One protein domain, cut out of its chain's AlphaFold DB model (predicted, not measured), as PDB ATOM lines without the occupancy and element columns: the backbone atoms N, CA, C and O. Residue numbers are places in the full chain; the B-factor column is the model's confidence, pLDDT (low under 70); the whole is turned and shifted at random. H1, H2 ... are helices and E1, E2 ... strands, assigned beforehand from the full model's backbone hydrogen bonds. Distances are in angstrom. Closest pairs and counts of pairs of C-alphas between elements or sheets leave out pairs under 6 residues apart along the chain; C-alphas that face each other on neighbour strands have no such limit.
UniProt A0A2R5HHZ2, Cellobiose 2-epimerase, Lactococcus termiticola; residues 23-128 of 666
ATOM      1  N   GLY A  23     375.448  79.757  49.555       55.09
ATOM      2  CA  GLY A  23     375.094  78.662  48.642       55.09
ATOM      3  C   GLY A  23     374.307  78.869  47.331       55.09
ATOM      4  O   GLY A  23     373.792  79.936  46.991       55.09
ATOM      5  N   ILE A  24     374.225  77.760  46.580       61.88
ATOM      6  CA  ILE A  24     373.537  77.606  45.286       61.88
ATOM      7  C   ILE A  24     372.018  77.726  45.474       61.88
ATOM      8  O   ILE A  24     371.458  77.206  46.433       61.88
ATOM      9  N   LYS A  25     371.341  78.412  44.548       71.12
ATOM     10  CA  LYS A  25     369.911  78.747  44.659       71.12
ATOM     11  C   LYS A  25     369.078  77.911  43.700       71.12
ATOM     12  O   LYS A  25     369.289  78.018  42.491       71.12
ATOM     13  N   THR A  26     368.107  77.155  44.215       77.50
ATOM     14  CA  THR A  26     367.142  76.413  43.391       77.50
ATOM     15  C   THR A  26     365.818  77.137  43.230       77.50
ATOM     16  O   THR A  26     365.180  77.559  44.198       77.50
ATOM     17  N   SER A  27     365.366  77.248  41.984       83.06
ATOM     18  CA  SER A  27     364.122  77.941  41.640       83.06
ATOM     19  C   SER A  27     362.921  77.305  42.344       83.06
ATOM     20  O   SER A  27     362.050  78.025  42.844       83.06
ATOM     21  N   GLN A  28     362.955  75.977  42.501       81.56
ATOM     22  CA  GLN A  28     361.943  75.194  43.197       81.56
ATOM     23  C   GLN A  28     361.787  75.615  44.661       81.56
ATOM     24  O   GLN A  28     360.676  75.930  45.092       81.56
ATOM     25  N   VAL A  29     362.884  75.647  45.425       79.06
ATOM     26  CA  VAL A  29     362.865  75.942  46.868       79.06
ATOM     27  C   VAL A  29     362.387  77.365  47.115       79.06
ATOM     28  O   VAL A  29     361.504  77.588  47.945       79.06
ATOM     29  N   TRP A  30     362.889  78.333  46.347       84.69
ATOM     30  CA  TRP A  30     362.449  79.720  46.474       84.69
ATOM     31  C   TRP A  30     360.950  79.877  46.201       84.69
ATOM     32  O   TRP A  30     360.255  80.564  46.953       84.69
ATOM     33  N   TYR A  31     360.419  79.205  45.176       89.00
ATOM     34  CA  TYR A  31     358.983  79.246  44.907       89.00
ATOM     35  C   TYR A  31     358.152  78.507  45.959       89.00
ATOM     36  O   TYR A  31     357.050  78.958  46.280       89.00
ATOM     37  N   GLN A  32     358.648  77.407  46.531       86.00
ATOM     38  CA  GLN A  32     357.994  76.752  47.668       86.00
ATOM     39  C   GLN A  32     357.909  77.702  48.865       86.00
ATOM     40  O   GLN A  32     356.830  77.860  49.439       86.00
ATOM     41  N   VAL A  33     358.993  78.409  49.195       84.69
ATOM     42  CA  VAL A  33     358.983  79.380  50.295       84.69
ATOM     43  C   VAL A  33     358.056  80.553  50.004       84.69
ATOM     44  O   VAL A  33     357.284  80.931  50.884       84.69
ATOM     45  N   ALA A  34     358.042  81.084  48.778       91.06
ATOM     46  CA  ALA A  34     357.081  82.115  48.392       91.06
ATOM     47  C   ALA A  34     355.631  81.648  48.608       91.06
ATOM     48  O   ALA A  34     354.840  82.371  49.210       91.06
ATOM     49  N   ASN A  35     355.290  80.423  48.193       91.50
ATOM     50  CA  ASN A  35     353.962  79.843  48.419       91.50
ATOM     51  C   ASN A  35     353.632  79.690  49.916       91.50
ATOM     52  O   ASN A  35     352.525  80.026  50.334       91.50
ATOM     53  N   VAL A  36     354.576  79.216  50.737       87.75
ATOM     54  CA  VAL A  36     354.371  79.061  52.190       87.75
ATOM     55  C   VAL A  36     354.170  80.417  52.863       87.75
ATOM     56  O   VAL A  36     353.201  80.595  53.602       87.75
ATOM     57  N   LEU A  37     355.040  81.392  52.589       91.25
ATOM     58  CA  LEU A  37     354.928  82.744  53.135       91.25
ATOM     59  C   LEU A  37     353.621  83.409  52.713       91.25
ATOM     60  O   LEU A  37     352.964  84.042  53.539       91.25
ATOM     61  N   TYR A  38     353.210  83.221  51.458       94.25
ATOM     62  CA  TYR A  38     351.946  83.749  50.970       94.25
ATOM     63  C   TYR A  38     350.758  83.122  51.695       94.25
ATOM     64  O   TYR A  38     349.884  83.834  52.190       94.25
ATOM     65  N   TYR A  39     350.744  81.794  51.823       90.88
ATOM     66  CA  TYR A  39     349.704  81.072  52.548       90.88
ATOM     67  C   TYR A  39     349.605  81.524  54.012       90.88
ATOM     68  O   TYR A  39     348.516  81.862  54.484       90.88
ATOM     69  N   VAL A  40     350.733  81.575  54.727       90.38
ATOM     70  CA  VAL A  40     350.785  81.970  56.143       90.38
ATOM     71  C   VAL A  40     350.413  83.441  56.315       90.38
ATOM     72  O   VAL A  40     349.575  83.757  57.159       90.38
ATOM     73  N   GLY A  41     350.968  84.330  55.490       93.62
ATOM     74  CA  GLY A  41     350.625  85.752  55.484       93.62
ATOM     75  C   GLY A  41     349.144  85.979  55.195       93.62
ATOM     76  O   GLY A  41     348.509  86.839  55.803       93.62
ATOM     77  N   ASN A  42     348.543  85.143  54.347       92.06
ATOM     78  CA  ASN A  42     347.111  85.176  54.098       92.06
ATOM     79  C   ASN A  42     346.285  84.717  55.297       92.06
ATOM     80  O   ASN A  42     345.351  85.405  55.692       92.06
ATOM     81  N   LYS A  43     346.645  83.596  55.925       92.62
ATOM     82  CA  LYS A  43     345.935  83.094  57.109       92.62
ATOM     83  C   LYS A  43     346.050  84.015  58.323       92.62
ATOM     84  O   LYS A  43     345.133  84.045  59.136       92.62
ATOM     85  N   ARG A  44     347.155  84.753  58.445       94.56
ATOM     86  CA  ARG A  44     347.433  85.651  59.577       94.56
ATOM     87  C   ARG A  44     347.090  87.117  59.308       94.56
ATOM     88  O   ARG A  44     347.224  87.919  60.224       94.56
ATOM     89  N   ASN A  45     346.659  87.464  58.091       94.00
ATOM     90  CA  ASN A  45     346.526  88.852  57.628       94.00
ATOM     91  C   ASN A  45     347.812  89.679  57.838       94.00
ATOM     92  O   ASN A  45     347.763  90.835  58.250       94.00
ATOM     93  N   ASP A  46     348.970  89.076  57.565       96.19
ATOM     94  CA  ASP A  46     350.288  89.684  57.759       96.19
ATOM     95  C   ASP A  46     350.846  90.210  56.428       96.19
ATOM     96  O   ASP A  46     351.330  89.451  55.586       96.19
ATOM     97  N   GLU A  47     350.778  91.529  56.235       94.81
ATOM     98  CA  GLU A  47     351.251  92.202  55.017       94.81
ATOM     99  C   GLU A  47     352.774  92.143  54.827       94.81
ATOM    100  O   GLU A  47     353.255  92.219  53.694       94.81
ATOM    101  N   GLN A  48     353.556  91.964  55.897       94.75
ATOM    102  CA  GLN A  48     355.010  91.849  55.774       94.75
ATOM    103  C   GLN A  48     355.393  90.516  55.129       94.75
ATOM    104  O   GLN A  48     356.197  90.499  54.194       94.75
ATOM    105  N   LEU A  49     354.767  89.416  55.562       92.81
ATOM    106  CA  LEU A  49     355.001  88.087  54.983       92.81
ATOM    107  C   LEU A  49     354.588  88.017  53.509       92.81
ATOM    108  O   LEU A  49     355.286  87.412  52.699       92.81
ATOM    109  N   LEU A  50     353.491  88.676  53.137       93.81
ATOM    110  CA  LEU A  50     353.029  88.728  51.746       93.81
ATOM    111  C   LEU A  50     353.967  89.536  50.859       93.81
ATOM    112  O   LEU A  50     354.262  89.125  49.738       93.81
ATOM    113  N   LYS A  51     354.459  90.676  51.360       94.75
ATOM    114  CA  LYS A  51     355.449  91.485  50.648       94.75
ATOM    115  C   LYS A  51     356.750  90.708  50.453       94.75
ATOM    116  O   LYS A  51     357.330  90.766  49.373       94.75
ATOM    117  N   LEU A  52     357.182  89.953  51.464       92.69
ATOM    118  CA  LEU A  52     358.350  89.080  51.360       92.69
ATOM    119  C   LEU A  52     358.136  87.970  50.320       92.69
ATOM    120  O   LEU A  52     359.009  87.744  49.485       92.69
ATOM    121  N   ALA A  53     356.963  87.331  50.316       92.06
ATOM    122  CA  ALA A  53     356.599  86.329  49.316       92.06
ATOM    123  C   ALA A  53     356.635  86.897  47.883       92.06
ATOM    124  O   ALA A  53     357.218  86.286  46.985       92.06
ATOM    125  N   ASP A  54     356.078  88.098  47.683       93.75
ATOM    126  CA  ASP A  54     356.093  88.791  46.392       93.75
ATOM    127  C   ASP A  54     357.523  89.146  45.959       93.75
ATOM    128  O   ASP A  54     357.866  88.959  44.791       93.75
ATOM    129  N   ASN A  55     358.372  89.610  46.879       92.50
ATOM    130  CA  ASN A  55     359.777  89.892  46.587       92.50
ATOM    131  C   ASN A  55     360.511  88.631  46.118       92.50
ATOM    132  O   ASN A  55     361.166  88.665  45.080       92.50
ATOM    133  N   ILE A  56     360.346  87.508  46.824       89.25
ATOM    134  CA  ILE A  56     360.968  86.233  46.451       89.25
ATOM    135  C   ILE A  56     360.511  85.784  45.060       89.25
ATOM    136  O   ILE A  56     361.349  85.510  44.199       89.25
ATOM    137  N   SER A  57     359.199  85.740  44.812       92.31
ATOM    138  CA  SER A  57     358.654  85.310  43.517       92.31
ATOM    139  C   SER A  57     359.151  86.195  42.369       92.31
ATOM    140  O   SER A  57     359.547  85.673  41.327       92.31
ATOM    141  N   ASN A  58     359.204  87.517  42.566       92.00
ATOM    142  CA  ASN A  58     359.718  88.449  41.561       92.00
ATOM    143  C   ASN A  58     361.213  88.236  41.280       92.00
ATOM    144  O   ASN A  58     361.627  88.311  40.123       92.00
ATOM    145  N   THR A  59     362.022  87.956  42.307       88.62
ATOM    146  CA  THR A  59     363.454  87.664  42.146       88.62
ATOM    147  C   THR A  59     363.666  86.402  41.318       88.62
ATOM    148  O   THR A  59     364.444  86.425  40.362       88.62
ATOM    149  N   VAL A  60     362.930  85.326  41.608       88.50
ATOM    150  CA  VAL A  60     363.018  84.084  40.826       88.50
ATOM    151  C   VAL A  60     362.549  84.301  39.386       88.50
ATOM    152  O   VAL A  60     363.244  83.899  38.457       88.50
ATOM    153  N   ASP A  61     361.421  84.990  39.176       89.94
ATOM    154  CA  ASP A  61     360.905  85.303  37.833       89.94
ATOM    155  C   ASP A  61     361.881  86.149  37.009       89.94
ATOM    156  O   ASP A  61     361.967  85.980  35.796       89.94
ATOM    157  N   LYS A  62     362.624  87.054  37.653       89.19
ATOM    158  CA  LYS A  62     363.593  87.927  36.985       89.19
ATOM    159  C   LYS A  62     364.886  87.205  36.629       89.19
ATOM    160  O   LYS A  62     365.414  87.423  35.543       89.19
ATOM    161  N   HIS A  63     365.424  86.418  37.557       85.62
ATOM    162  CA  HIS A  63     366.768  85.870  37.418       85.62
ATOM    163  C   HIS A  63     366.771  84.450  36.856       85.62
ATOM    164  O   HIS A  63     367.673  84.121  36.100       85.62
ATOM    165  N   MET A  64     365.781  83.614  37.178       87.00
ATOM    166  CA  MET A  64     365.804  82.181  36.845       87.00
ATOM    167  C   MET A  64     364.877  81.785  35.703       87.00
ATOM    168  O   MET A  64     364.937  80.637  35.275       87.00
ATOM    169  N   PHE A  65     364.015  82.678  35.211       87.56
ATOM    170  CA  PHE A  65     363.157  82.361  34.072       87.56
ATOM    171  C   PHE A  65     363.926  82.516  32.754       87.56
ATOM    172  O   PHE A  65     364.317  83.619  32.374       87.56
ATOM    173  N   ASP A  66     364.097  81.415  32.027       82.12
ATOM    174  CA  ASP A  66     364.675  81.405  30.686       82.12
ATOM    175  C   ASP A  66     363.549  81.548  29.648       82.12
ATOM    176  O   ASP A  66     362.733  80.644  29.437       82.12
ATOM    177  N   SER A  67     363.501  82.701  28.980       80.94
ATOM    178  CA  SER A  67     362.493  82.989  27.956       80.94
ATOM    179  C   SER A  67     362.637  82.140  26.694       80.94
ATOM    180  O   SER A  67     361.633  81.897  26.028       80.94
ATOM    181  N   ASN A  68     363.849  81.686  26.362       77.69
ATOM    182  CA  ASN A  68     364.103  80.861  25.180       77.69
ATOM    183  C   ASN A  68     363.605  79.435  25.407       77.69
ATOM    184  O   ASN A  68     363.001  78.831  24.523       77.69
ATOM    185  N   LYS A  69     363.821  78.909  26.616       71.62
ATOM    186  CA  LYS A  69     363.357  77.573  27.016       71.62
ATOM    187  C   LYS A  69     361.912  77.569  27.534       71.62
ATOM    188  O   LYS A  69     361.316  76.502  27.659       71.62
ATOM    189  N   ASN A  70     361.339  78.749  27.796       77.50
ATOM    190  CA  ASN A  70     360.004  78.963  28.368       77.50
ATOM    191  C   ASN A  70     359.795  78.220  29.705       77.50
ATOM    192  O   ASN A  70     358.744  77.626  29.947       77.50
ATOM    193  N   THR A  71     360.808  78.237  30.569       78.94
ATOM    194  CA  THR A  71     360.846  77.483  31.834       78.94
ATOM    195  C   THR A  71     361.898  78.070  32.786       78.94
ATOM    196  O   THR A  71     362.543  79.063  32.450       78.94
ATOM    197  N   TYR A  72     362.055  77.495  33.979       81.56
ATOM    198  CA  TYR A  72     363.027  77.952  34.967       81.56
ATOM    199  C   TYR A  72     364.321  77.144  34.917       81.56
ATOM    200  O   TYR A  72     364.326  75.932  34.692       81.56
ATOM    201  N   LEU A  73     365.425  77.838  35.168       79.56
ATOM    202  CA  LEU A  73     366.713  77.233  35.462       79.56
ATOM    203  C   LEU A  73     366.641  76.531  36.823       79.56
ATOM    204  O   LEU A  73     366.063  77.064  37.772       79.56
ATOM    205  N   SER A  74     367.238  75.347  36.912       73.94
ATOM    206  CA  SER A  74     367.305  74.537  38.129       73.94
ATOM    207  C   SER A  74     368.138  75.240  39.198       73.94
ATOM    208  O   SER A  74     367.604  75.575  40.254       73.94
ATOM    209  N   LYS A  75     369.413  75.543  38.901       77.12
ATOM    210  CA  LYS A  75     370.370  76.129  39.853       77.12
ATOM    211  C   LYS A  75     371.042  77.401  39.338       77.12
ATOM    212  O   LYS A  75     371.439  77.489  38.171       77.12
ATOM    213  N   MET A  76     371.234  78.357  40.247       77.62
ATOM    214  CA  MET A  76     371.963  79.610  40.019       77.62
ATOM    215  C   MET A  76     373.122  79.804  40.990       77.62
ATOM    216  O   MET A  76     373.078  79.337  42.132       77.62
ATOM    217  N   SER A  77     374.130  80.547  40.534       73.12
ATOM    218  CA  SER A  77     375.254  80.997  41.347       73.12
ATOM    219  C   SER A  77     374.800  81.854  42.538       73.12
ATOM    220  O   SER A  77     373.727  82.466  42.530       73.12
ATOM    221  N   ALA A  78     375.650  81.926  43.567       72.06
ATOM    222  CA  ALA A  78     375.436  82.711  44.787       72.06
ATOM    223  C   ALA A  78     375.049  84.180  44.520       72.06
ATOM    224  O   ALA A  78     374.266  84.784  45.256       72.06
ATOM    225  N   ASP A  79     375.571  84.756  43.440       75.88
ATOM    226  CA  ASP A  79     375.358  86.134  42.998       75.88
ATOM    227  C   ASP A  79     374.257  86.287  41.928       75.88
ATOM    228  O   ASP A  79     374.019  87.401  41.468       75.88
ATOM    229  N   TRP A  80     373.551  85.206  41.566       78.31
ATOM    230  CA  TRP A  80     372.516  85.147  40.518       78.31
ATOM    231  C   TRP A  80     372.987  85.501  39.095       78.31
ATOM    232  O   TRP A  80     372.157  85.832  38.242       78.31
ATOM    233  N   ASN A  81     374.292  85.445  38.819       78.38
ATOM    234  CA  ASN A  81     374.847  85.888  37.539       78.38
ATOM    235  C   ASN A  81     374.923  84.792  36.467       78.38
ATOM    236  O   ASN A  81     374.935  85.121  35.281       78.38
ATOM    237  N   TYR A  82     374.971  83.509  36.835       75.75
ATOM    238  CA  TYR A  82     375.011  82.414  35.859       75.75
ATOM    239  C   TYR A  82     374.390  81.113  36.384       75.75
ATOM    240  O   TYR A  82     374.295  80.880  37.591       75.75
ATOM    241  N   SER A  83     373.969  80.252  35.450       75.31
ATOM    242  CA  SER A  83     373.423  78.926  35.759       75.31
ATOM    243  C   SER A  83     374.540  77.936  36.080       75.31
ATOM    244  O   SER A  83     375.525  77.866  35.348       75.31
ATOM    245  N   VAL A  84     374.370  77.167  37.158       69.44
ATOM    246  CA  VAL A  84     375.399  76.236  37.654       69.44
ATOM    247  C   VAL A  84     375.365  74.891  36.925       69.44
ATOM    248  O   VAL A  84     376.416  74.343  36.618       69.44
ATOM    249  N   ASP A  85     374.176  74.355  36.638       62.75
ATOM    250  CA  ASP A  85     374.001  73.017  36.053       62.75
ATOM    251  C   ASP A  85     373.326  73.029  34.668       62.75
ATOM    252  O   ASP A  85     373.312  72.011  33.980       62.75
ATOM    253  N   GLY A  86     372.760  74.166  34.241       61.88
ATOM    254  CA  GLY A  86     372.027  74.300  32.977       61.88
ATOM    255  C   GLY A  86     370.737  73.473  32.887       61.88
ATOM    256  O   GLY A  86     370.079  73.497  31.838       61.88
ATOM    257  N   LEU A  87     370.362  72.764  33.961       63.66
ATOM    258  CA  LEU A  87     369.184  71.905  34.022       63.66
ATOM    259  C   LEU A  87     367.907  72.747  34.080       63.66
ATOM    260  O   LEU A  87     367.887  73.869  34.589       63.66
ATOM    261  N   ILE A  88     366.826  72.187  33.543       66.00
ATOM    262  CA  ILE A  88     365.501  72.806  33.521       66.00
ATOM    263  C   ILE A  88     364.672  72.252  34.678       66.00
ATOM    264  O   ILE A  88     364.556  71.034  34.816       66.00
ATOM    265  N   ASP A  89     364.029  73.136  35.442       71.06
ATOM    266  CA  ASP A  89     363.043  72.747  36.445       71.06
ATOM    267  C   ASP A  89     361.614  73.125  36.030       71.06
ATOM    268  O   ASP A  89     361.161  74.270  36.120       71.06
ATOM    269  N   ASN A  90     360.872  72.103  35.615       73.88
ATOM    270  CA  ASN A  90     359.471  72.234  35.245       73.88
ATOM    271  C   ASN A  90     358.520  72.222  36.457       73.88
ATOM    272  O   ASN A  90     357.383  72.686  36.334       73.88
ATOM    273  N   VAL A  91     358.966  71.765  37.633       80.00
ATOM    274  CA  VAL A  91     358.175  71.810  38.874       80.00
ATOM    275  C   VAL A  91     357.984  73.259  39.320       80.00
ATOM    276  O   VAL A  91     356.869  73.653  39.671       80.00
ATOM    277  N   THR A  92     359.022  74.095  39.208       84.62
ATOM    278  CA  THR A  92     358.911  75.537  39.481       84.62
ATOM    279  C   THR A  92     357.815  76.210  38.660       84.62
ATOM    280  O   THR A  92     357.098  77.074  39.171       84.62
ATOM    281  N   LEU A  93     357.617  75.810  37.400       86.38
ATOM    282  CA  LEU A  93     356.579  76.403  36.554       86.38
ATOM    283  C   LEU A  93     355.171  76.198  37.135       86.38
ATOM    284  O   LEU A  93     354.349  77.121  37.079       86.38
ATOM    285  N   VAL A  94     354.922  75.031  37.736       88.75
ATOM    286  CA  VAL A  94     353.673  74.704  38.441       88.75
ATOM    287  C   VAL A  94     353.565  75.456  39.758       88.75
ATOM    288  O   VAL A  94     352.535  76.074  40.015       88.75
ATOM    289  N   LEU A  95     354.624  75.476  40.569       90.50
ATOM    290  CA  LEU A  95     354.640  76.223  41.834       90.50
ATOM    291  C   LEU A  95     354.370  77.718  41.620       90.50
ATOM    292  O   LEU A  95     353.673  78.354  42.411       90.50
ATOM    293  N   SER A  96     354.868  78.262  40.512       93.25
ATOM    294  CA  SER A  96     354.602  79.625  40.061       93.25
ATOM    295  C   SER A  96     353.138  79.852  39.672       93.25
ATOM    296  O   SER A  96     352.576  80.915  39.951       93.25
ATOM    297  N   ALA A  97     352.481  78.858  39.069       93.25
ATOM    298  CA  ALA A  97     351.045  78.906  38.789       93.25
ATOM    299  C   ALA A  97     350.209  78.828  40.075       93.25
ATOM    300  O   ALA A  97     349.278  79.617  40.231       93.25
ATOM    301  N   ILE A  98     350.579  77.953  41.020       93.94
ATOM    302  CA  ILE A  98     349.933  77.848  42.339       93.94
ATOM    303  C   ILE A  98     350.029  79.184  43.082       93.94
ATOM    304  O   ILE A  98     349.015  79.689  43.559       93.94
ATOM    305  N   TYR A  99     351.210  79.808  43.099       95.38
ATOM    306  CA  TYR A  99     351.415  81.114  43.728       95.38
ATOM    307  C   TYR A  99     350.484  82.184  43.140       95.38
ATOM    308  O   TYR A  99     349.792  82.916  43.854       95.38
ATOM    309  N   LYS A 100     350.415  82.253  41.806       95.62
ATOM    310  CA  LYS A 100     349.549  83.202  41.091       95.62
ATOM    311  C   LYS A 100     348.062  82.927  41.344       95.62
ATOM    312  O   LYS A 100     347.295  83.886  41.457       95.62
ATOM    313  N   LEU A 101     347.665  81.661  41.483       95.25
ATOM    314  CA  LEU A 101     346.303  81.273  41.853       95.25
ATOM    315  C   LEU A 101     345.968  81.743  43.270       95.25
ATOM    316  O   LEU A 101     344.969  82.429  43.451       95.25
ATOM    317  N   GLN A 102     346.825  81.468  44.257       93.44
ATOM    318  CA  GLN A 102     346.630  81.951  45.630       93.44
ATOM    319  C   GLN A 102     346.472  83.476  45.677       93.44
ATOM    320  O   GLN A 102     345.610  83.999  46.389       93.44
ATOM    321  N   LYS A 103     347.260  84.193  44.868       94.00
ATOM    322  CA  LYS A 103     347.182  85.650  44.762       94.00
ATOM    323  C   LYS A 103     345.852  86.145  44.214       94.00
ATOM    324  O   LYS A 103     345.314  87.135  44.716       94.00
ATOM    325  N   TYR A 104     345.339  85.472  43.190       95.06
ATOM    326  CA  TYR A 104     344.015  85.744  42.646       95.06
ATOM    327  C   TYR A 104     342.924  85.459  43.689       95.06
ATOM    328  O   TYR A 104     342.132  86.350  43.968       95.06
ATOM    329  N   LEU A 105     342.959  84.298  44.352       92.50
ATOM    330  CA  LEU A 105     341.964  83.895  45.355       92.50
ATOM    331  C   LEU A 105     341.849  84.870  46.533       92.50
ATOM    332  O   LEU A 105     340.755  85.103  47.038       92.50
ATOM    333  N   ARG A 106     342.962  85.462  46.982       91.06
ATOM    334  CA  ARG A 106     342.933  86.457  48.067       91.06
ATOM    335  C   ARG A 106     342.212  87.740  47.654       91.06
ATOM    336  O   ARG A 106     341.496  88.336  48.450       91.06
ATOM    337  N   THR A 107     342.491  88.228  46.449       91.94
ATOM    338  CA  THR A 107     341.996  89.524  45.960       91.94
ATOM    339  C   THR A 107     341.737  89.423  44.459       91.94
ATOM    340  O   THR A 107     342.620  89.797  43.679       91.94
ATOM    341  N   PRO A 108     340.566  88.901  44.052       92.56
ATOM    342  CA  PRO A 108     340.257  88.677  42.647       92.56
ATOM    343  C   PRO A 108     340.265  89.989  41.856       92.56
ATOM    344  O   PRO A 108     339.585  90.948  42.217       92.56
ATOM    345  N   ASP A 109     341.051  90.040  40.780       94.94
ATOM    346  CA  ASP A 109     341.051  91.146  39.820       94.94
ATOM    347  C   ASP A 109     341.491  90.673  38.425       94.94
ATOM    348  O   ASP A 109     342.209  89.675  38.285       94.94
ATOM    349  N   GLU A 110     341.080  91.403  37.382       94.25
ATOM    350  CA  GLU A 110     341.352  91.040  35.983       94.25
ATOM    351  C   GLU A 110     342.849  90.939  35.662       94.25
ATOM    352  O   GLU A 110     343.275  90.097  34.868       94.25
ATOM    353  N   LYS A 111     343.684  91.778  36.283       94.62
ATOM    354  CA  LYS A 111     345.128  91.796  36.031       94.62
ATOM    355  C   LYS A 111     345.790  90.544  36.603       94.62
ATOM    356  O   LYS A 111     346.673  89.977  35.955       94.62
ATOM    357  N   LYS A 112     345.384  90.097  37.792       93.50
ATOM    358  CA  LYS A 112     345.837  88.842  38.404       93.50
ATOM    359  C   LYS A 112     345.317  87.634  37.646       93.50
ATOM    360  O   LYS A 112     346.113  86.740  37.372       93.50
ATOM    361  N   LEU A 113     344.051  87.644  37.232       94.62
ATOM    362  CA  LEU A 113     343.483  86.577  36.410       94.62
ATOM    363  C   LEU A 113     344.248  86.429  35.089       94.62
ATOM    364  O   LEU A 113     344.645  85.328  34.716       94.62
ATOM    365  N   LYS A 114     344.566  87.545  34.421       95.44
ATOM    366  CA  LYS A 114     345.392  87.542  33.208       95.44
ATOM    367  C   LYS A 114     346.776  86.936  33.453       95.44
ATOM    368  O   LYS A 114     347.237  86.138  32.642       95.44
ATOM    369  N   LYS A 115     347.435  87.286  34.563       93.44
ATOM    370  CA  LYS A 115     348.740  86.712  34.942       93.44
ATOM    371  C   LYS A 115     348.654  85.217  35.253       93.44
ATOM    372  O   LYS A 115     349.549  84.473  34.860       93.44
ATOM    373  N   LEU A 116     347.602  84.788  35.948       94.75
ATOM    374  CA  LEU A 116     347.335  83.382  36.235       94.75
ATOM    375  C   LEU A 116     347.144  82.598  34.933       94.75
ATOM    376  O   LEU A 116     347.873  81.640  34.700       94.75
ATOM    377  N   ASN A 117     346.261  83.058  34.045       93.12
ATOM    378  CA  ASN A 117     345.997  82.404  32.762       93.12
ATOM    379  C   ASN A 117     347.253  82.310  31.890       93.12
ATOM    380  O   ASN A 117     347.532  81.257  31.327       93.12
ATOM    381  N   GLN A 118     348.071  83.367  31.840       91.56
ATOM    382  CA  GLN A 118     349.365  83.323  31.153       91.56
ATOM    383  C   GLN A 118     350.287  82.236  31.712       91.56
ATOM    384  O   GLN A 118     350.980  81.573  30.944       91.56
ATOM    385  N   GLN A 119     350.314  82.058  33.035       90.50
ATOM    386  CA  GLN A 119     351.135  81.029  33.663       90.50
ATOM    387  C   GLN A 119     350.572  79.623  33.422       90.50
ATOM    388  O   GLN A 119     351.344  78.724  33.104       90.50
ATOM    389  N   ILE A 120     349.249  79.440  33.499       88.75
ATOM    390  CA  ILE A 120     348.579  78.171  33.173       88.75
ATOM    391  C   ILE A 120     348.913  77.757  31.739       88.75
ATOM    392  O   ILE A 120     349.368  76.639  31.525       88.75
ATOM    393  N   SER A 121     348.826  78.675  30.774       86.56
ATOM    394  CA  SER A 121     349.192  78.379  29.385       86.56
ATOM    395  C   SER A 121     350.668  78.008  29.205       86.56
ATOM    396  O   SER A 121     351.010  77.334  28.238       86.56
ATOM    397  N   LYS A 122     351.575  78.441  30.093       85.19
ATOM    398  CA  LYS A 122     352.965  77.952  30.084       85.19
ATOM    399  C   LYS A 122     353.045  76.519  30.607       85.19
ATOM    400  O   LYS A 122     353.741  75.717  29.997       85.19
ATOM    401  N   VAL A 123     352.327  76.205  31.691       83.25
ATOM    402  CA  VAL A 123     352.235  74.841  32.241       83.25
ATOM    403  C   VAL A 123     351.664  73.882  31.196       83.25
ATOM    404  O   VAL A 123     352.262  72.849  30.925       83.25
ATOM    405  N   GLU A 124     350.583  74.255  30.516       78.38
ATOM    406  CA  GLU A 124     349.959  73.436  29.467       78.38
ATOM    407  C   GLU A 124     350.906  73.122  28.297       78.38
ATOM    408  O   GLU A 124     350.813  72.052  27.709       78.38
ATOM    409  N   LYS A 125     351.860  74.009  27.984       73.50
ATOM    410  CA  LYS A 125     352.839  73.809  26.899       73.50
ATOM    411  C   LYS A 125     353.967  72.836  27.230       73.50
ATOM    412  O   LYS A 125     354.623  72.350  26.312       73.50
ATOM    413  N   ILE A 126     354.260  72.620  28.511       66.81
ATOM    414  CA  ILE A 126     355.309  71.679  28.935       66.81
ATOM    415  C   ILE A 126     354.757  70.288  29.241       66.81
ATOM    416  O   ILE A 126     355.536  69.350  29.403       66.81
ATOM    417  N   ILE A 127     353.431  70.156  29.308       66.69
ATOM    418  CA  ILE A 127     352.758  68.878  29.473       66.69
ATOM    419  C   ILE A 127     352.904  68.084  28.176       66.69
ATOM    420  O   ILE A 127     352.477  68.527  27.111       66.69
ATOM    421  N   VAL A 128     353.518  66.906  28.269       58.38
ATOM    422  CA  VAL A 128     353.699  66.023  27.111       58.38
ATOM    423  C   VAL A 128     352.346  65.429  26.704       58.38
ATOM    424  O   VAL A 128     351.589  64.950  27.554       58.38
TER     425      VAL A 128
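What this domain is: This is residues 23 to 128 of the 666 residues of the protein "Cellobiose 2-epimerase" of Lactococcus termiticola (UniProt A0A2R5HHZ2). Two helical hairpins, H1 with H2 and H3 with H4, join side by side through H1 and H3, with H4 beyond H3; short strand E1 and the loop of residues 74 to 89 lie where H1 and H3 begin. H1, H2 and H3 form an up-and-down bundle, each running against the one before. The printed part has 106 residues, ordered H1 H2 E1 H3 H4, mostly helix, compact with radius of gyration of the C-alphas 13.8 A, spanning 38 by 32 by 19 A.

How they stand to each other: Start at H1, residues 27 to 44; it touches H2, residues 47 to 63, opposite ways, closest C-alphas Ala 34 and Ala 53, 4.3 A. H1 touches H3, residues 90 to 106, the same way at a shallow 17 degrees, closest C-alphas Gln 28 and Thr 92, 4.8 A. H3 touches H4, residues 110 to 126, opposite ways, closest C-alphas Lys 100 and Leu 116, 5.3 A. E1, residues 71 to 73, pairs with no named strand. Every O i to N i+4 pair is within hydrogen-bond range in H1, H2 and H4, 12 of 13 in H3.

Where its parts are: Find C-alpha 27 at (364.122, 77.941, 41.640); H1 runs 25.7 A. H2 spans 24.3 A, E1 6.9 A, H3 25.3 A; H4, 24.9 A, ends at (355.309, 71.679, 28.935).

The domain as a whole: The printed part has no cut; the E1 to H3 link is long. Residues 23 to 24, 84 to 88 and 126 to 128 have pLDDT under 70.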